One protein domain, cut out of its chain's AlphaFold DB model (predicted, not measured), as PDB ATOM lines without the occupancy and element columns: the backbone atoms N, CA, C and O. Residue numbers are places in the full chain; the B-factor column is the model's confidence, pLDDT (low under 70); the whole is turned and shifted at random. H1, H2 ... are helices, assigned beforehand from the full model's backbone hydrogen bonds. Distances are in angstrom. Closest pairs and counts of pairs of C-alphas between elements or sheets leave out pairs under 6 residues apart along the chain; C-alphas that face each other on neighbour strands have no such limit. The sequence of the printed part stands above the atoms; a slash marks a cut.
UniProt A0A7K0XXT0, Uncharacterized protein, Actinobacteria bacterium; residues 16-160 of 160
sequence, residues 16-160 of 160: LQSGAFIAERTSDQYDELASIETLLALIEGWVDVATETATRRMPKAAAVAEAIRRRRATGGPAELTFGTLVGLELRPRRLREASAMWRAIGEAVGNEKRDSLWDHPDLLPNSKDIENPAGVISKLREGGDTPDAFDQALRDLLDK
ATOM      1  N   LEU A  16      81.911 103.657 101.533       66.81
ATOM      2  CA  LEU A  16      81.644 102.332 100.962       66.81
ATOM      3  C   LEU A  16      80.159 101.945 101.047       66.81
ATOM      4  O   LEU A  16      79.648 101.309 100.129       66.81
ATOM      5  N   GLN A  17      79.458 102.327 102.120       68.31
ATOM      6  CA  GLN A  17      78.020 102.067 102.290       68.31
ATOM      7  C   GLN A  17      77.133 102.983 101.440       68.31
ATOM      8  O   GLN A  17      76.084 102.548 100.972       68.31
ATOM      9  N   SER A  18      77.549 104.231 101.229       66.38
ATOM     10  CA  SER A  18      76.850 105.210 100.387       66.38
ATOM     11  C   SER A  18      77.152 105.044  98.896       66.38
ATOM     12  O   SER A  18      76.457 105.624  98.066       66.38
ATOM     13  N   GLY A  19      78.165 104.243  98.544       62.44
ATOM     14  CA  GLY A  19      78.581 104.048  97.159       62.44
ATOM     15  C   GLY A  19      79.381 105.221  96.592       62.44
ATOM     16  O   GLY A  19      79.472 105.347  95.377       62.44
ATOM     17  N   ALA A  20      79.999 106.052  97.437       63.25
ATOM     18  CA  ALA A  20      80.785 107.222  97.028       63.25
ATOM     19  C   ALA A  20      81.994 106.891  96.122       63.25
ATOM     20  O   ALA A  20      82.536 107.776  95.467       63.25
ATOM     21  N   PHE A  21      82.403 105.618  96.059       62.41
ATOM     22  CA  PHE A  21      83.452 105.111  95.161       62.41
ATOM     23  C   PHE A  21      82.923 104.418  93.899       62.41
ATOM     24  O   PHE A  21      83.709 103.911  93.098       62.41
ATOM     25  N   ILE A  22      81.603 104.352  93.717       66.12
ATOM     26  CA  ILE A  22      81.011 103.866  92.473       66.12
ATOM     27  C   ILE A  22      81.222 104.969  91.439       66.12
ATOM     28  O   ILE A  22      80.673 106.061  91.569       66.12
ATOM     29  N   ALA A  23      82.055 104.692  90.434       68.44
ATOM     30  CA  ALA A  23      82.266 105.613  89.325       68.44
ATOM     31  C   ALA A  23      80.918 105.985  88.686       68.44
ATOM     32  O   ALA A  23      80.053 105.120  88.512       68.44
ATOM     33  N   GLU A  24      80.748 107.261  88.331       72.75
ATOM     34  CA  GLU A  24      79.582 107.686  87.561       72.75
ATOM     35  C   GLU A  24      79.483 106.870  86.269       72.75
ATOM     36  O   GLU A  24      80.493 106.509  85.652       72.75
ATOM     37  N   ARG A  25      78.249 106.556  85.867       79.81
ATOM     38  CA  ARG A  25      78.016 105.811  84.632       79.81
ATOM     39  C   ARG A  25      78.489 106.633  83.436       79.81
ATOM     40  O   ARG A  25      78.268 107.840  83.354       79.81
ATOM     41  N   THR A  26      79.101 105.945  82.485       88.75
ATOM     42  CA  THR A  26      79.381 106.493  81.150       88.75
ATOM     43  C   THR A  26      78.080 106.709  80.370       88.75
ATOM     44  O   THR A  26      77.053 106.120  80.715       88.75
ATOM     45  N   SER A  27      78.113 107.526  79.310       90.44
ATOM     46  CA  SER A  27      76.969 107.706  78.395       90.44
ATOM     47  C   SER A  27      76.424 106.372  77.899       90.44
ATOM     48  O   SER A  27      75.229 106.121  78.001       90.44
ATOM     49  N   ASP A  28      77.325 105.489  77.475       90.00
ATOM     50  CA  ASP A  28      76.989 104.187  76.912       90.00
ATOM     51  C   ASP A  28      76.285 103.330  77.977       90.00
ATOM     52  O   ASP A  28      75.218 102.782  77.764       90.00
ATOM     53  N   GLN A  29      76.765 103.327  79.223       88.44
ATOM     54  CA  GLN A  29      76.079 102.602  80.302       88.44
ATOM     55  C   GLN A  29      74.662 103.115  80.608       88.44
ATOM     56  O   GLN A  29      73.838 102.340  81.099       88.44
ATOM     57  N   TYR A  30      74.368 104.396  80.365       88.81
ATOM     58  CA  TYR A  30      73.004 104.914  80.487       88.81
ATOM     59  C   TYR A  30      72.110 104.461  79.331       88.81
ATOM     60  O   TYR A  30      70.954 104.106  79.574       88.81
ATOM     61  N   ASP A  31      72.634 104.433  78.107       90.44
ATOM     62  CA  ASP A  31      71.902 103.961  76.930       90.44
ATOM     63  C   ASP A  31      71.572 102.463  77.053       90.44
ATOM     64  O   ASP A  31      70.432 102.041  76.824       90.44
ATOM     65  N   GLU A  32      72.522 101.666  77.536       91.19
ATOM     66  CA  GLU A  32      72.349 100.238  77.786       91.19
ATOM     67  C   GLU A  32      71.314  99.986  78.887       91.19
ATOM     68  O   GLU A  32      70.452  99.113  78.750       91.19
ATOM     69  N   LEU A  33      71.350 100.775  79.966       90.19
ATOM     70  CA  LEU A  33      70.340 100.709  81.020       90.19
ATOM     71  C   LEU A  33      68.945 101.025  80.462       90.19
ATOM     72  O   LEU A  33      68.002 100.276  80.718       90.19
ATOM     73  N   ALA A  34      68.817 102.068  79.638       90.75
ATOM     74  CA  ALA A  34      67.556 102.421  78.988       90.75
ATOM     75  C   ALA A  34      67.059 101.321  78.027       90.75
ATOM     76  O   ALA A  34      65.848 101.098  77.894       90.75
ATOM     77  N   SER A  35      67.975 100.602  77.375       92.00
ATOM     78  CA  SER A  35      67.658  99.437  76.543       92.00
ATOM     79  C   SER A  35      67.083  98.286  77.376       92.00
ATOM     80  O   SER A  35      66.034  97.733  77.034       92.00
ATOM     81  N   ILE A  36      67.690  97.985  78.530       92.12
ATOM     82  CA  ILE A  36      67.191  96.968  79.471       92.12
ATOM     83  C   ILE A  36      65.807  97.355  80.009       92.12
ATOM     84  O   ILE A  36      64.898  96.523  80.037       92.12
ATOM     85  N   GLU A  37      65.615  98.615  80.400       91.75
ATOM     86  CA  GLU A  37      64.315  99.125  80.851       91.75
ATOM     87  C   GLU A  37      63.244  99.002  79.764       91.75
ATOM     88  O   GLU A  37      62.106  98.616  80.046       91.75
ATOM     89  N   THR A  38      63.611  99.289  78.513       94.56
ATOM     90  CA  THR A  38      62.729  99.120  77.355       94.56
ATOM     91  C   THR A  38      62.338  97.656  77.192       94.56
ATOM     92  O   THR A  38      61.149  97.357  77.118       94.56
ATOM     93  N   LEU A  39      63.306  96.737  77.207       94.88
ATOM     94  CA  LEU A  39      63.048  95.306  77.065       94.88
ATOM     95  C   LEU A  39      62.117  94.781  78.165       94.88
ATOM     96  O   LEU A  39      61.156  94.065  77.876       94.88
ATOM     97  N   LEU A  40      62.343  95.179  79.417       92.31
ATOM     98  CA  LEU A  40      61.463  94.817  80.530       92.31
ATOM     99  C   LEU A  40      60.049  95.371  80.344       92.31
ATOM    100  O   LEU A  40      59.076  94.653  80.577       92.31
ATOM    101  N   ALA A  41      59.914  96.613  79.873       94.00
ATOM    102  CA  ALA A  41      58.608  97.187  79.571       94.00
ATOM    103  C   ALA A  41      57.878  96.412  78.460       94.00
ATOM    104  O   ALA A  41      56.671  96.186  78.577       94.00
ATOM    105  N   LEU A  42      58.588  95.967  77.416       96.88
ATOM    106  CA  LEU A  42      58.014  95.139  76.350       96.88
ATOM    107  C   LEU A  42      57.498  93.808  76.892       96.88
ATOM    108  O   LEU A  42      56.363  93.444  76.584       96.88
ATOM    109  N   ILE A  43      58.303  93.110  77.703       95.50
ATOM    110  CA  ILE A  43      57.922  91.830  78.313       95.50
ATOM    111  C   ILE A  43      56.668  92.014  79.170       95.50
ATOM    112  O   ILE A  43      55.666  91.334  78.960       95.50
ATOM    113  N   GLU A  44      56.695  92.962  80.106       92.31
ATOM    114  CA  GLU A  44      55.577  93.217  81.018       92.31
ATOM    115  C   GLU A  44      54.299  93.614  80.272       92.31
ATOM    116  O   GLU A  44      53.212  93.113  80.579       92.31
ATOM    117  N   GLY A  45      54.423  94.482  79.264       95.44
ATOM    118  CA  GLY A  45      53.297  94.898  78.435       95.44
ATOM    119  C   GLY A  45      52.691  93.733  77.652       95.44
ATOM    120  O   GLY A  45      51.468  93.598  77.590       95.44
ATOM    121  N   TRP A  46      53.530  92.857  77.095       97.56
ATOM    122  CA  TRP A  46      53.080  91.671  76.370       97.56
ATOM    123  C   TRP A  46      52.369  90.685  77.304       97.56
ATOM    124  O   TRP A  46      51.262  90.234  76.998       97.56
ATOM    125  N   VAL A  47      52.953  90.416  78.481       95.44
ATOM    126  CA  VAL A  47      52.368  89.539  79.509       95.44
ATOM    127  C   VAL A  47      50.999  90.050  79.954       95.44
ATOM    128  O   VAL A  47      50.079  89.245  80.118       95.44
ATOM    129  N   ASP A  48      50.826  91.363  80.131       93.38
ATOM    130  CA  ASP A  48      49.539  91.967  80.502       93.38
ATOM    131  C   ASP A  48      48.451  91.655  79.458       93.38
ATOM    132  O   ASP A  48      47.390  91.129  79.803       93.38
ATOM    133  N   VAL A  49      48.734  91.878  78.170       95.56
ATOM    134  CA  VAL A  49      47.775  91.641  77.074       95.56
ATOM    135  C   VAL A  49      47.516  90.146  76.837       95.56
ATOM    136  O   VAL A  49      46.376  89.730  76.589       95.56
ATOM    137  N   ALA A  50      48.548  89.307  76.946       95.69
ATOM    138  CA  ALA A  50      48.406  87.857  76.860       95.69
ATOM    139  C   ALA A  50      47.532  87.314  78.006       95.69
ATOM    140  O   ALA A  50      46.614  86.521  77.776       95.69
ATOM    141  N   THR A  51      47.750  87.802  79.231       94.88
ATOM    142  CA  THR A  51      46.967  87.423  80.417       94.88
ATOM    143  C   THR A  51      45.517  87.890  80.306       94.88
ATOM    144  O   THR A  51      44.600  87.134  80.634       94.88
ATOM    145  N   GLU A  52      45.279  89.105  79.809       93.00
ATOM    146  CA  GLU A  52      43.934  89.626  79.540       93.00
ATOM    147  C   GLU A  52      43.157  88.685  78.604       93.00
ATOM    148  O   GLU A  52      42.034  88.270  78.902       93.00
ATOM    149  N   THR A  53      43.803  88.244  77.522       92.00
ATOM    150  CA  THR A  53      43.213  87.304  76.562       92.00
ATOM    151  C   THR A  53      42.940  85.936  77.196       92.00
ATOM    152  O   THR A  53      41.847  85.380  77.039       92.00
ATOM    153  N   ALA A  54      43.907  85.392  77.943       94.38
ATOM    154  CA  ALA A  54      43.799  84.082  78.583       94.38
ATOM    155  C   ALA A  54      42.698  84.037  79.655       94.38
ATOM    156  O   ALA A  54      41.998  83.034  79.809       94.38
ATOM    157  N   THR A  55      42.499  85.142  80.375       95.81
ATOM    158  CA  THR A  55      41.557  85.226  81.500       95.81
ATOM    159  C   THR A  55      40.149  85.668  81.099       95.81
ATOM    160  O   THR A  55      39.271  85.722  81.958       95.81
ATOM    161  N   ARG A  56      39.869  85.889  79.805       93.62
ATOM    162  CA  ARG A  56      38.579  86.421  79.307       93.62
ATOM    163  C   ARG A  56      37.321  85.670  79.769       93.62
ATOM    164  O   ARG A  56      36.231  86.227  79.757       93.62
ATOM    165  N   ARG A  57      37.445  84.388  80.136       95.38
ATOM    166  CA  ARG A  57      36.329  83.545  80.613       95.38
ATOM    167  C   ARG A  57      36.129  83.587  82.130       95.38
ATOM    168  O   ARG A  57      35.165  83.012  82.626       95.38
ATOM    169  N   MET A  58      37.025  84.225  82.879       96.25
ATOM    170  CA  MET A  58      36.934  84.311  84.333       96.25
ATOM    171  C   MET A  58      36.011  85.469  84.745       96.25
ATOM    172  O   MET A  58      36.320  86.621  84.440       96.25
ATOM    173  N   PRO A  59      34.942  85.226  85.530       94.81
ATOM    174  CA  PRO A  59      33.992  86.275  85.919       94.81
ATOM    175  C   PRO A  59      34.609  87.461  86.678       94.81
ATOM    176  O   PRO A  59      34.071  88.562  86.651       94.81
ATOM    177  N   LYS A  60      35.729  87.242  87.381       95.00
ATOM    178  CA  LYS A  60      36.419  88.255  88.201       95.00
ATOM    179  C   LYS A  60      37.801  88.650  87.656       95.00
ATOM    180  O   LYS A  60      38.602  89.195  88.411       95.00
ATOM    181  N   ALA A  61      38.083  88.401  86.371       94.12
ATOM    182  CA  ALA A  61      39.383  88.705  85.757       94.12
ATOM    183  C   ALA A  61      39.829  90.156  86.006       94.12
ATOM    184  O   ALA A  61      40.930  90.391  86.496       94.12
ATOM    185  N   ALA A  62      38.938  91.124  85.765       90.94
ATOM    186  CA  ALA A  62      39.242  92.546  85.925       90.94
ATOM    187  C   ALA A  62      39.615  92.925  87.370       90.94
ATOM    188  O   ALA A  62      40.541  93.706  87.584       90.94
ATOM    189  N   ALA A  63      38.935  92.344  88.365       93.50
ATOM    190  CA  ALA A  63      39.219  92.599  89.777       93.50
ATOM    191  C   ALA A  63      40.586  92.033  90.197       93.50
ATOM    192  O   ALA A  63      41.327  92.684  90.932       93.50
ATOM    193  N   VAL A  64      40.939  90.844  89.701       92.56
ATOM    194  CA  VAL A  64      42.256  90.236  89.940       92.56
ATOM    195  C   VAL A  64      43.356  91.041  89.250       92.56
ATOM    196  O   VAL A  64      44.356  91.372  89.886       92.56
ATOM    197  N   ALA A  65      43.157  91.418  87.985       89.31
ATOM    198  CA  ALA A  65      44.103  92.245  87.240       89.31
ATOM    199  C   ALA A  65      44.356  93.585  87.950       89.31
ATOM    200  O   ALA A  65      45.499  94.025  88.061       89.31
ATOM    201  N   GLU A  66      43.309  94.201  88.503       90.00
ATOM    202  CA  GLU A  66      43.432  95.434  89.278       90.00
ATOM    203  C   GLU A  66      44.205  95.246  90.589       90.00
ATOM    204  O   GLU A  66      45.084  96.047  90.905       90.00
ATOM    205  N   ALA A  67      43.941  94.168  91.332       90.44
ATOM    206  CA  ALA A  67      44.705  93.848  92.536       90.44
ATOM    207  C   ALA A  67      46.203  93.650  92.228       90.44
ATOM    208  O   ALA A  67      47.063  94.149  92.958       90.44
ATOM    209  N   ILE A  68      46.520  92.980  91.116       85.69
ATOM    210  CA  ILE A  68      47.898  92.783  90.652       85.69
ATOM    211  C   ILE A  68      48.540  94.117  90.240       85.69
ATOM    212  O   ILE A  68      49.683  94.375  90.617       85.69
ATOM    213  N   ARG A  69      47.830  94.985  89.503       82.81
ATOM    214  CA  ARG A  69      48.346  96.308  89.101       82.81
ATOM    215  C   ARG A  69      48.690  97.181  90.301       82.81
ATOM    216  O   ARG A  69      49.753  97.793  90.313       82.81
ATOM    217  N   ARG A  70      47.837  97.200  91.329       85.62
ATOM    218  CA  ARG A  70      48.110  97.945  92.569       85.62
ATOM    219  C   ARG A  70      49.362  97.440  93.274       85.62
ATOM    220  O   ARG A  70      50.170  98.250  93.706       85.62
ATOM    221  N   ARG A  71      49.544  96.117  93.330       83.25
ATOM    222  CA  ARG A  71      50.745  95.502  93.908       83.25
ATOM    223  C   ARG A  71      52.021  95.875  93.141       83.25
ATOM    224  O   ARG A  71      53.044  96.108  93.771       83.25
ATOM    225  N   ARG A  72      51.959  95.957  91.807       78.88
ATOM    226  CA  ARG A  72      53.089  96.403  90.970       78.88
ATOM    227  C   ARG A  72      53.377  97.898  91.124       78.88
ATOM    228  O   ARG A  72      54.532  98.288  91.185       78.88
ATOM    229  N   ALA A  73      52.347  98.733  91.265       76.25
ATOM    230  CA  ALA A  73      52.521 100.173  91.472       76.25
ATOM    231  C   ALA A  73      53.228 100.524  92.793       76.25
ATOM    232  O   ALA A  73      53.874 101.563  92.875       76.25
ATOM    233  N   THR A  74      53.109  99.675  93.820       75.25
ATOM    234  CA  THR A  74      53.820  99.851  95.097       75.25
ATOM    235  C   THR A  74      55.259  99.337  95.081       75.25
ATOM    236  O   THR A  74      56.024  99.702  95.967       75.25
ATOM    237  N   GLY A  75      55.627  98.512  94.093       71.38
ATOM    238  CA  GLY A  75      56.928  97.854  94.014       71.38
ATOM    239  C   GLY A  75      57.113  96.737  95.049       71.38
ATOM    240  O   GLY A  75      56.664  96.816  96.195       71.38
ATOM    241  N   GLY A  76      57.767  95.651  94.650       77.50
ATOM    242  CA  GLY A  76      58.250  94.612  95.552       77.50
ATOM    243  C   GLY A  76      59.581  95.000  96.214       77.50
ATOM    244  O   GLY A  76      60.342  95.788  95.652       77.50
ATOM    245  N   PRO A  77      59.944  94.395  97.364       75.00
ATOM    246  CA  PRO A  77      61.250  94.620  97.996       75.00
ATOM    247  C   PRO A  77      62.433  94.355  97.052       75.00
ATOM    248  O   PRO A  77      63.447  95.045  97.113       75.00
ATOM    249  N   ALA A  78      62.288  93.376  96.153       72.75
ATOM    250  CA  ALA A  78      63.289  93.063  95.138       72.75
ATOM    251  C   ALA A  78      63.439  94.185  94.097       72.75
ATOM    252  O   ALA A  78      64.559  94.595  93.824       72.75
ATOM    253  N   GLU A  79      62.337  94.723  93.566       76.06
ATOM    254  CA  GLU A  79      62.353  95.822  92.584       76.06
ATOM    255  C   GLU A  79      62.975  97.089  93.182       76.06
ATOM    256  O   GLU A  79      63.815  97.718  92.545       76.06
ATOM    257  N   LEU A  80      62.652  97.402  94.441       73.75
ATOM    258  CA  LEU A  80      63.290  98.497  95.178       73.75
ATOM    259  C   LEU A  80      64.800  98.271  95.342       73.75
ATOM    260  O   LEU A  80      65.587  99.192  95.149       73.75
ATOM    261  N   THR A  81      65.218  97.041  95.653       72.62
ATOM    262  CA  THR A  81      66.640  96.698  95.819       72.62
ATOM    263  C   THR A  81      67.407  96.795  94.493       72.62
ATOM    264  O   THR A  81      68.503  97.353  94.461       72.62
ATOM    265  N   PHE A  82      66.836  96.301  93.389       71.19
ATOM    266  CA  PHE A  82      67.434  96.423  92.054       71.19
ATOM    267  C   PHE A  82      67.508  97.876  91.578       71.19
ATOM    268  O   PHE A  82      68.521  98.264  90.999       71.19
ATOM    269  N   GLY A  83      66.491  98.691  91.876       76.25
ATOM    270  CA  GLY A  83      66.522 100.128  91.610       76.25
ATOM    271  C   GLY A  83      67.688 100.816  92.315       76.25
ATOM    272  O   GLY A  83      68.436 101.557  91.683       76.25
ATOM    273  N   THR A  84      67.924 100.499  93.589       71.50
ATOM    274  CA  THR A  84      69.035 101.085  94.355       71.50
ATOM    275  C   THR A  84      70.410 100.606  93.881       71.50
ATOM    276  O   THR A  84      71.341 101.402  93.819       71.50
ATOM    277  N   LEU A  85      70.561  99.321  93.539       72.00
ATOM    278  CA  LEU A  85      71.867  98.746  93.180       72.00
ATOM    279  C   LEU A  85      72.261  98.975  91.714       72.00
ATOM    280  O   LEU A  85      73.434  99.178  91.413       72.00
ATOM    281  N   VAL A  86      71.298  98.910  90.794       74.69
ATOM    282  CA  VAL A  86      71.544  98.922  89.340       74.69
ATOM    283  C   VAL A  86      71.000 100.193  88.685       74.69
ATOM    284  O   VAL A  86      71.312 100.460  87.530       74.69
ATOM    285  N   GLY A  87      70.262 101.036  89.415       77.81
ATOM    286  CA  GLY A  87      69.632 102.241  88.864       77.81
ATOM    287  C   GLY A  87      68.441 101.945  87.951       77.81
ATOM    288  O   GLY A  87      68.007 102.838  87.237       77.81
ATOM    289  N   LEU A  88      67.946 100.705  87.954       82.38
ATOM    290  CA  LEU A  88      66.866 100.245  87.090       82.38
ATOM    291  C   LEU A  88      65.513 100.738  87.616       82.38
ATOM    292  O   LEU A  88      65.081 100.316  88.691       82.38
ATOM    293  N   GLU A  89      64.814 101.584  86.858       78.44
ATOM    294  CA  GLU A  89      63.529 102.149  87.275       78.44
ATOM    295  C   GLU A  89      62.384 101.711  86.348       78.44
ATOM    296  O   GLU A  89      62.157 102.252  85.263       78.44
ATOM    297  N   LEU A  90      61.560 100.769  86.815       76.25
ATOM    298  CA  LEU A  90      60.331 100.402  86.109       76.25
ATOM    299  C   LEU A  90      59.244 101.453  86.337       76.25
ATOM    300  O   LEU A  90      58.467 101.404  87.292       76.25
ATOM    301  N   ARG A  91      59.155 102.416  85.420       83.56
ATOM    302  CA  ARG A  91      58.161 103.492  85.499       83.56
ATOM    303  C   ARG A  91      56.752 102.964  85.195       83.56
ATOM    304  O   ARG A  91      56.502 102.536  84.065       83.56
ATOM    305  N   PRO A  92      55.761 103.111  86.100       83.69
ATOM    306  CA  PRO A  92      54.393 102.624  85.870       83.69
ATOM    307  C   PRO A  92      53.717 103.208  84.623       83.69
ATOM    308  O   PRO A  92      52.839 102.591  84.021       83.69
ATOM    309  N   ARG A  93      54.104 104.427  84.223       88.69
ATOM    310  CA  ARG A  93      53.661 105.032  82.960       88.69
ATOM    311  C   ARG A  93      54.119 104.202  81.761       88.69
ATOM    312  O   ARG A  93      53.301 103.909  80.898       88.69
ATOM    313  N   ARG A  94      55.384 103.775  81.759       90.31
ATOM    314  CA  ARG A  94      56.001 103.056  80.646       90.31
ATOM    315  C   ARG A  94      55.381 101.685  80.421       90.31
ATOM    316  O   ARG A  94      55.100 101.319  79.289       90.31
ATOM    317  N   LEU A  95      55.080 100.981  81.509       88.44
ATOM    318  CA  LEU A  95      54.385  99.694  81.458       88.44
ATOM    319  C   LEU A  95      53.003  99.822  80.798       88.44
ATOM    320  O   LEU A  95      52.634  99.008  79.958       88.44
ATOM    321  N   ARG A  96      52.249 100.882  81.130       91.25
ATOM    322  CA  ARG A  96      50.936 101.143  80.514       91.25
ATOM    323  C   ARG A  96      51.043 101.457  79.024       91.25
ATOM    324  O   ARG A  96      50.208 100.980  78.259       91.25
ATOM    325  N   GLU A  97      52.042 102.243  78.628       95.81
ATOM    326  CA  GLU A  97      52.319 102.552  77.219       95.81
ATOM    327  C   GLU A  97      52.667 101.277  76.440       95.81
ATOM    328  O   GLU A  97      52.070 101.021  75.397       95.81
ATOM    329  N   ALA A  98      53.527 100.414  76.990       96.94
ATOM    330  CA  ALA A  98      53.878  99.140  76.366       96.94
ATOM    331  C   ALA A  98      52.661  98.212  76.206       96.94
ATOM    332  O   ALA A  98      52.441  97.676  75.120       96.94
ATOM    333  N   SER A  99      51.811  98.062  77.232       95.94
ATOM    334  CA  SER A  99      50.561  97.300  77.088       95.94
ATOM    335  C   SER A  99      49.648  97.891  76.006       95.94
ATOM    336  O   SER A  99      49.016  97.149  75.259       95.94
ATOM    337  N   ALA A 100      49.546  99.223  75.908       97.31
ATOM    338  CA  ALA A 100      48.739  99.881  74.879       97.31
ATOM    339  C   ALA A 100      49.291  99.626  73.466       97.31
ATOM    340  O   ALA A 100      48.520  99.293  72.567       97.31
ATOM    341  N   MET A 101      50.613  99.697  73.294       98.25
ATOM    342  CA  MET A 101      51.309  99.346  72.054       98.25
ATOM    343  C   MET A 101      50.981  97.907  71.625       98.25
ATOM    344  O   MET A 101      50.542  97.679  70.499       98.25
ATOM    345  N   TRP A 102      51.115  96.935  72.534       98.25
ATOM    346  CA  TRP A 102      50.824  95.529  72.244       98.25
ATOM    347  C   TRP A 102      49.352  95.262  71.910       98.25
ATOM    348  O   TRP A 102      49.077  94.434  71.036       98.25
ATOM    349  N   ARG A 103      48.405  95.963  72.556       97.62
ATOM    350  CA  ARG A 103      46.980  95.914  72.176       97.62
ATOM    351  C   ARG A 103      46.784  96.437  70.757       97.62
ATOM    352  O   ARG A 103      46.208  95.727  69.943       97.62
ATOM    353  N   ALA A 104      47.337  97.608  70.440       98.06
ATOM    354  CA  ALA A 104      47.219  98.212  69.114       98.06
ATOM    355  C   ALA A 104      47.804  97.316  68.006       98.06
ATOM    356  O   ALA A 104      47.181  97.145  66.959       98.06
ATOM    357  N   ILE A 105      48.968  96.699  68.238       97.88
ATOM    358  CA  ILE A 105      49.561  95.743  67.290       97.88
ATOM    359  C   ILE A 105      48.653  94.514  67.138       97.88
ATOM    360  O   ILE A 105      48.305  94.143  66.017       97.88
ATOM    361  N   GLY A 106      48.220  93.904  68.246       97.06
ATOM    362  CA  GLY A 106      47.344  92.727  68.221       97.06
ATOM    363  C   GLY A 106      46.010  92.978  67.512       97.06
ATOM    364  O   GLY A 106      45.577  92.150  66.715       97.06
ATOM    365  N   GLU A 107      45.390  94.137  67.732       96.81
ATOM    366  CA  GLU A 107      44.173  94.567  67.030       96.81
ATOM    367  C   GLU A 107      44.409  94.763  65.526       96.81
ATOM    368  O   GLU A 107      43.539  94.454  64.712       96.81
ATOM    369  N   ALA A 108      45.587  95.260  65.141       97.00
ATOM    370  CA  ALA A 108      45.888  95.607  63.760       97.00
ATOM    371  C   ALA A 108      46.321  94.427  62.880       97.00
ATOM    372  O   ALA A 108      46.101  94.500  61.665       97.00
ATOM    373  N   VAL A 109      46.980  93.407  63.450       95.88
ATOM    374  CA  VAL A 109      47.579  92.286  62.692       95.88
ATOM    375  C   VAL A 109      47.291  90.888  63.255       95.88
ATOM    376  O   VAL A 109      47.651  89.900  62.618       95.88
ATOM    377  N   GLY A 110      46.619  90.780  64.405       96.00
ATOM    378  CA  GLY A 110      46.354  89.515  65.093       96.00
ATOM    379  C   GLY A 110      47.476  89.080  66.043       96.00
ATOM    380  O   GLY A 110      48.621  89.525  65.942       96.00
ATOM    381  N   ASN A 111      47.143  88.187  66.984       95.25
ATOM    382  CA  ASN A 111      48.063  87.755  68.045       95.25
ATOM    383  C   ASN A 111      49.278  86.982  67.514       95.25
ATOM    384  O   ASN A 111      50.372  87.200  68.007       95.25
ATOM    385  N   GLU A 112      49.110  86.127  66.503       94.81
ATOM    386  CA  GLU A 112      50.218  85.337  65.938       94.81
ATOM    387  C   GLU A 112      51.298  86.240  65.325       94.81
ATOM    388  O   GLU A 112      52.465  86.144  65.691       94.81
ATOM    389  N   LYS A 113      50.910  87.191  64.462       95.19
ATOM    390  CA  LYS A 113      51.854  88.166  63.888       95.19
ATOM    391  C   LYS A 113      52.459  89.080  64.947       95.19
ATOM    392  O   LYS A 113      53.646  89.377  64.885       95.19
ATOM    393  N   ARG A 114      51.667  89.521  65.925       96.44
ATOM    394  CA  ARG A 114      52.177  90.287  67.068       96.44
ATOM    395  C   ARG A 114      53.265  89.502  67.812       96.44
ATOM    396  O   ARG A 114      54.307  90.068  68.116       96.44
ATOM    397  N   ASP A 115      53.023  88.225  68.095       96.75
ATOM    398  CA  ASP A 115      53.914  87.396  68.909       96.75
ATOM    399  C   ASP A 115      55.175  86.960  68.142       96.75
ATOM    400  O   ASP A 115      56.208  86.771  68.776       96.75
ATOM    401  N   SER A 116      55.144  86.930  66.801       95.75
ATOM    402  CA  SER A 116      56.341  86.699  65.960       95.75
ATOM    403  C   SER A 116      57.452  87.742  66.144       95.75
ATOM    404  O   SER A 116      58.608  87.495  65.815       95.75
ATOM    405  N   LEU A 117      57.147  88.906  66.738       95.69
ATOM    406  CA  LEU A 117      58.169  89.888  67.115       95.69
ATOM    407  C   LEU A 117      59.184  89.333  68.134       95.69
ATOM    408  O   LEU A 117      60.266  89.895  68.264       95.69
ATOM    409  N   TRP A 118      58.864  88.242  68.841       96.31
ATOM    410  CA  TRP A 118      59.787  87.557  69.753       96.31
ATOM    411  C   TRP A 118      60.722  86.556  69.063       96.31
ATOM    412  O   TRP A 118      61.648  86.067  69.710       96.31
ATOM    413  N   ASP A 119      60.517  86.261  67.775       94.69
ATOM    414  CA  ASP A 119      61.301  85.252  67.054       94.69
ATOM    415  C   ASP A 119      62.766  85.678  66.864       94.69
ATOM    416  O   ASP A 119      63.651  84.831  66.738       94.69
ATOM    417  N   HIS A 120      63.042  86.988  66.872       92.12
ATOM    418  CA  HIS A 120      64.398  87.521  66.787       92.12
ATOM    419  C   HIS A 120      64.540  88.849  67.553       92.12
ATOM    420  O   HIS A 120      63.661  89.704  67.431       92.12
ATOM    421  N   PRO A 121      65.653  89.086  68.282       89.94
ATOM    422  CA  PRO A 121      65.871  90.331  69.028       89.94
ATOM    423  C   PRO A 121      65.731  91.606  68.184       89.94
ATOM    424  O   PRO A 121      65.168  92.589  68.652       89.94
ATOM    425  N   ASP A 122      66.179  91.572  66.927       90.44
ATOM    426  CA  ASP A 122      66.133  92.729  66.013       90.44
ATOM    427  C   ASP A 122      64.713  93.131  65.584       90.44
ATOM    428  O   ASP A 122      64.510  94.221  65.046       90.44
ATOM    429  N   LEU A 123      63.726  92.256  65.793       92.81
ATOM    430  CA  LEU A 123      62.323  92.557  65.514       92.81
ATOM    431  C   LEU A 123      61.657  93.292  66.677       92.81
ATOM    432  O   LEU A 123      60.588  93.874  66.490       92.81
ATOM    433  N   LEU A 124      62.263  93.284  67.867       95.62
ATOM    434  CA  LEU A 124      61.639  93.858  69.045       95.62
ATOM    435  C   LEU A 124      61.447  95.375  68.888       95.62
ATOM    436  O   LEU A 124      62.381  96.086  68.504       95.62
ATOM    437  N   PRO A 125      60.246  95.894  69.210       96.38
ATOM    438  CA  PRO A 125      60.003  97.329  69.224       96.38
ATOM    439  C   PRO A 125      60.973  98.037  70.169       96.38
ATOM    440  O   PRO A 125      61.264  97.546  71.256       96.38
ATOM    441  N   ASN A 126      61.449  99.218  69.797       95.44
ATOM    442  CA  ASN A 126      62.283 100.022  70.684       95.44
ATOM    443  C   ASN A 126      61.439 101.013  71.505       95.44
ATOM    444  O   ASN A 126      60.213 101.095  71.416       95.44
ATOM    445  N   SER A 127      62.130 101.825  72.299       94.69
ATOM    446  CA  SER A 127      61.546 102.859  73.150       94.69
ATOM    447  C   SER A 127      60.614 103.827  72.386       94.69
ATOM    448  O   SER A 127      59.547 104.191  72.876       94.69
ATOM    449  N   LYS A 128      60.944 104.219  71.151       95.94
ATOM    450  CA  LYS A 128      60.094 105.121  70.350       95.94
ATOM    451  C   LYS A 128      58.840 104.420  69.833       95.94
ATOM    452  O   LYS A 128      57.787 105.044  69.741       95.94
ATOM    453  N   ASP A 129      58.938 103.129  69.536       96.94
ATOM    454  CA  ASP A 129      57.807 102.339  69.051       96.94
ATOM    455  C   ASP A 129      56.740 102.137  70.140       96.94
ATOM    456  O   ASP A 129      55.549 102.121  69.833       96.94
ATOM    457  N   ILE A 130      57.143 102.076  71.418       96.69
ATOM    458  CA  ILE A 130      56.217 102.059  72.567       96.69
ATOM    459  C   ILE A 130      55.311 103.299  72.571       96.69
ATOM    460  O   ILE A 130      54.127 103.207  72.892       96.69
ATOM    461  N   GLU A 131      55.856 104.457  72.204       93.88
ATOM    462  CA  GLU A 131      55.111 105.720  72.139       93.88
ATOM    463  C   GLU A 131      54.296 105.844  70.849       93.88
ATOM    464  O   GLU A 131      53.230 106.463  70.844       93.88
ATOM    465  N   ASN A 132      54.785 105.252  69.758       95.56
ATOM    466  CA  ASN A 132      54.146 105.291  68.451       95.56
ATOM    467  C   ASN A 132      54.265 103.941  67.706       95.56
ATOM    468  O   ASN A 132      55.176 103.764  66.893       95.56
ATOM    469  N   PRO A 133      53.308 103.010  67.894       96.62
ATOM    470  CA  PRO A 133      53.348 101.686  67.265       96.62
ATOM    471  C   PRO A 133      53.128 101.680  65.748       96.62
ATOM    472  O   PRO A 133      53.235 100.621  65.127       96.62
ATOM    473  N   ALA A 134      52.774 102.812  65.127       95.94
ATOM    474  CA  ALA A 134      52.322 102.834  63.735       95.94
ATOM    475  C   ALA A 134      53.363 102.255  62.760       95.94
ATOM    476  O   ALA A 134      53.002 101.524  61.837       95.94
ATOM    477  N   GLY A 135      54.651 102.527  62.998       94.19
ATOM    478  CA  GLY A 135      55.744 101.993  62.184       94.19
ATOM    479  C   GLY A 135      55.855 100.470  62.269       94.19
ATOM    480  O   GLY A 135      55.962  99.803  61.241       94.19
ATOM    481  N   VAL A 136      55.763  99.908  63.478       95.06
ATOM    482  CA  VAL A 136      55.787  98.451  63.706       95.06
ATOM    483  C   VAL A 136      54.587  97.782  63.037       95.06
ATOM    484  O   VAL A 136      54.736  96.768  62.358       95.06
ATOM    485  N   ILE A 137      53.401  98.385  63.159       96.12
ATOM    486  CA  ILE A 137      52.176  97.876  62.536       96.12
ATOM    487  C   ILE A 137      52.300  97.858  61.007       96.12
ATOM    488  O   ILE A 137      51.917  96.862  60.392       96.12
ATOM    489  N   SER A 138      52.837  98.917  60.388       94.25
ATOM    490  CA  SER A 138      53.048  98.954  58.929       94.25
ATOM    491  C   SER A 138      53.986  97.835  58.482       94.25
ATOM    492  O   SER A 138      53.626  97.039  57.617       94.25
ATOM    493  N   LYS A 139      55.133  97.686  59.161       90.56
ATOM    494  CA  LYS A 139      56.115  96.631  58.867       90.56
ATOM    495  C   LYS A 139      55.516  95.227  58.965       90.56
ATOM    496  O   LYS A 139      55.732  94.414  58.077       90.56
ATOM    497  N   LEU A 140      54.722  94.935  59.997       92.19
ATOM    498  CA  LEU A 140      54.082  93.619  60.167       92.19
ATOM    499  C   LEU A 140      52.960  93.338  59.153       92.19
ATOM    500  O   LEU A 140      52.615  92.178  58.895       92.19
ATOM    501  N   ARG A 141      52.361  94.387  58.580       90.56
ATOM    502  CA  ARG A 141      51.397  94.251  57.479       90.56
ATOM    503  C   ARG A 141      52.102  93.950  56.160       90.56
ATOM    504  O   ARG A 141      51.633  93.082  55.432       90.56
ATOM    505  N   GLU A 142      53.216  94.626  55.901       83.50
ATOM    506  CA  GLU A 142      54.016  94.523  54.672       83.50
ATOM    507  C   GLU A 142      54.929  93.282  54.640       83.50
ATOM    508  O   GLU A 142      55.153  92.700  53.581       83.50
ATOM    509  N   GLY A 143      55.413  92.821  55.798       64.06
ATOM    510  CA  GLY A 143      56.339  91.688  55.956       64.06
ATOM    511  C   GLY A 143      55.793  90.310  55.558       64.06
ATOM    512  O   GLY A 143      56.451  89.306  55.804       64.06
ATOM    513  N   GLY A 144      54.604  90.241  54.951       54.50
ATOM    514  CA  GLY A 144      54.100  89.036  54.289       54.50
ATOM    515  C   GLY A 144      54.569  88.860  52.837       54.50
ATOM    516  O   GLY A 144      54.362  87.777  52.306       54.50
ATOM    517  N   ASP A 145      55.180  89.882  52.218       52.72
ATOM    518  CA  ASP A 145      55.389  89.952  50.753       52.72
ATOM    519  C   ASP A 145      56.842  90.253  50.306       52.72
ATOM    520  O   ASP A 145      57.115  90.396  49.118       52.72
ATOM    521  N   THR A 146      57.802  90.379  51.231       53.31
ATOM    522  CA  THR A 146      59.193  90.797  50.927       53.31
ATOM    523  C   THR A 146      60.317  89.739  50.925       53.31
ATOM    524  O   THR A 146      61.414  90.118  50.502       53.31
ATOM    525  N   PRO A 147      60.132  88.447  51.288       57.50
ATOM    526  CA  PRO A 147      61.209  87.452  51.166       57.50
ATOM    527  C   PRO A 147      61.748  87.316  49.734       57.50
ATOM    528  O   PRO A 147      62.958  87.277  49.522       57.50
ATOM    529  N   ASP A 148      60.861  87.358  48.737       64.12
ATOM    530  CA  ASP A 148      61.226  87.040  47.355       64.12
ATOM    531  C   ASP A 148      62.192  88.056  46.732       64.12
ATOM    532  O   ASP A 148      63.120  87.669  46.027       64.12
ATOM    533  N   ALA A 149      62.031  89.354  47.005       68.31
ATOM    534  CA  ALA A 149      62.872  90.383  46.388       68.31
ATOM    535  C   ALA A 149      64.297  90.414  46.966       68.31
ATOM    536  O   ALA A 149      65.261  90.638  46.231       68.31
ATOM    537  N   PHE A 150      64.437  90.185  48.275       72.69
ATOM    538  CA  PHE A 150      65.742  90.143  48.935       72.69
ATOM    539  C   PHE A 150      66.501  88.860  48.578       72.69
ATOM    540  O   PHE A 150      67.678  88.930  48.222       72.69
ATOM    541  N   ASP A 151      65.814  87.715  48.565       75.56
ATOM    542  CA  ASP A 151      66.398  86.438  48.151       75.56
ATOM    543  C   ASP A 151      66.822  86.455  46.676       75.56
ATOM    544  O   ASP A 151      67.874  85.916  46.325       75.56
ATOM    545  N   GLN A 152      66.048  87.113  45.805       81.19
ATOM    546  CA  GLN A 152      66.408  87.325  44.401       81.19
ATOM    547  C   GLN A 152      67.689  88.167  44.273       81.19
ATOM    548  O   GLN A 152      68.605  87.779  43.554       81.19
ATOM    549  N   ALA A 153      67.792  89.275  45.016       82.25
ATOM    550  CA  ALA A 153      68.979  90.130  45.004       82.25
ATOM    551  C   ALA A 153      70.230  89.419  45.555       82.25
ATOM    552  O   ALA A 153      71.339  89.656  45.075       82.25
ATOM    553  N   LEU A 154      70.060  88.527  46.537       84.75
ATOM    554  CA  LEU A 154      71.134  87.685  47.067       84.75
ATOM    555  C   LEU A 154      71.623  86.661  46.040       84.75
ATOM    556  O   LEU A 154      72.833  86.489  45.895       84.75
ATOM    557  N   ARG A 155      70.709  86.019  45.298       86.62
ATOM    558  CA  ARG A 155      71.071  85.114  44.191       86.62
ATOM    559  C   ARG A 155      71.830  85.859  43.094       86.62
ATOM    560  O   ARG A 155      72.917  85.436  42.726       86.62
ATOM    561  N   ASP A 156      71.335  87.021  42.674       90.38
ATOM    562  CA  ASP A 156      71.976  87.843  41.637       90.38
ATOM    563  C   ASP A 156      73.386  88.340  42.026       90.38
ATOM    564  O   ASP A 156      74.205  88.648  41.153       90.38
ATOM    565  N   LEU A 157      73.675  88.457  43.329       87.94
ATOM    566  CA  LEU A 157      74.993  88.828  43.852       87.94
ATOM    567  C   LEU A 157      75.950  87.629  43.950       87.94
ATOM    568  O   LEU A 157      77.146  87.809  43.739       87.94
ATOM    569  N   LEU A 158      75.437  86.442  44.291       87.62
ATOM    570  CA  LEU A 158      76.220  85.211  44.471       87.62
ATOM    571  C   LEU A 158      76.484  84.456  43.159       87.62
ATOM    572  O   LEU A 158      77.456  83.709  43.084       87.62
ATOM    573  N   ASP A 159      75.655  84.667  42.133       80.25
ATOM    574  CA  ASP A 159      75.818  84.097  40.787       80.25
ATOM    575  C   ASP A 159      76.762  84.931  39.880       80.25
ATOM    576  O   ASP A 159      76.842  84.697  38.669       80.25
ATOM    577  N   LYS A 160      77.491  85.902  40.452       53.84
ATOM    578  CA  LYS A 160      78.578  86.665  39.806       53.84
ATOM    579  C   LYS A 160      79.947  86.247  40.327       53.84
ATOM    580  O   LYS A 160      80.878  86.212  39.492       53.84
TER     581      LYS A 160
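AT A GLANCE: This is residues 16 to 160 of the 160 residues of an uncharacterized protein of Actinobacteria bacterium (UniProt A0A7K0XXT0). A long helix, H1, is crossed by H4, on which the short helices H5, H6 and H7 pack. After H1 the chain folds back through H2, H3 follows without touching any helix, and residues 145 to 160, of which 147 to 158 belong to H8, stick out as an arm. The printed part has 145 residues, with eight named helices, H1 to H8 in order, and no named strand: all helix. It is loose, with a radius of gyration of the C-alphas of 19.8 A, and flat, spanning 64 by 52 by 20 A.

HOW THE PARTS SIT: H1, residues 27 to 55, and H2, residues 61 to 73, are close but not clearly touching, the closest C-alphas, of Thr 55 and Ala 61, being 5.9 A apart; they run opposite ways at a shallow tilt of 19 degrees. H3, residues 77 to 86, is apart from H1. H4, residues 92 to 109, is the hub, touching four helices. H1, with residues 41 to 49 alone, touches H4 at a steep tilt of 59 degrees; their closest C-alphas, of Gly 45 and Ser 99, are 3.9 A apart. H4 also touches H5, residues 111 to 118 (closest C-alphas Gly 106 and Arg 114, 5.5 A), H6, residues 127 to 131 (Ala 98 and Ile 130, 5.3 A), and H7, residues 134 to 142 (Ile 105 and Ile 137, 5.8 A), each with a part of H4 alone. H8, residues 147 to 158, touches no helix. Every O i to N i+4 pair is within hydrogen-bond range in H1, H2, H3, H4, H7 and H8, against 2 of 4 in H5 and 0 of 1 in H6, where 1 of 2 O i to N i+3 pairs is.

IN THESE COORDINATES: H1 begins at C-alpha 27 (76.969, 107.706, 78.395) and is 42.1 A long; H4 measures 26.3 A, H2 18.4 A. H8, 16.6 A, ends at C-alpha 158 (76.220, 85.211, 44.471).

THE WHOLE: The C-alphas of Gln 17 and Lys 160, the two farthest apart, are 64.4 A apart. The printed part has no cut and no long link. Its mean pLDDT is 86.5; residues 16 to 23, 143 to 149 and 160 are under 70.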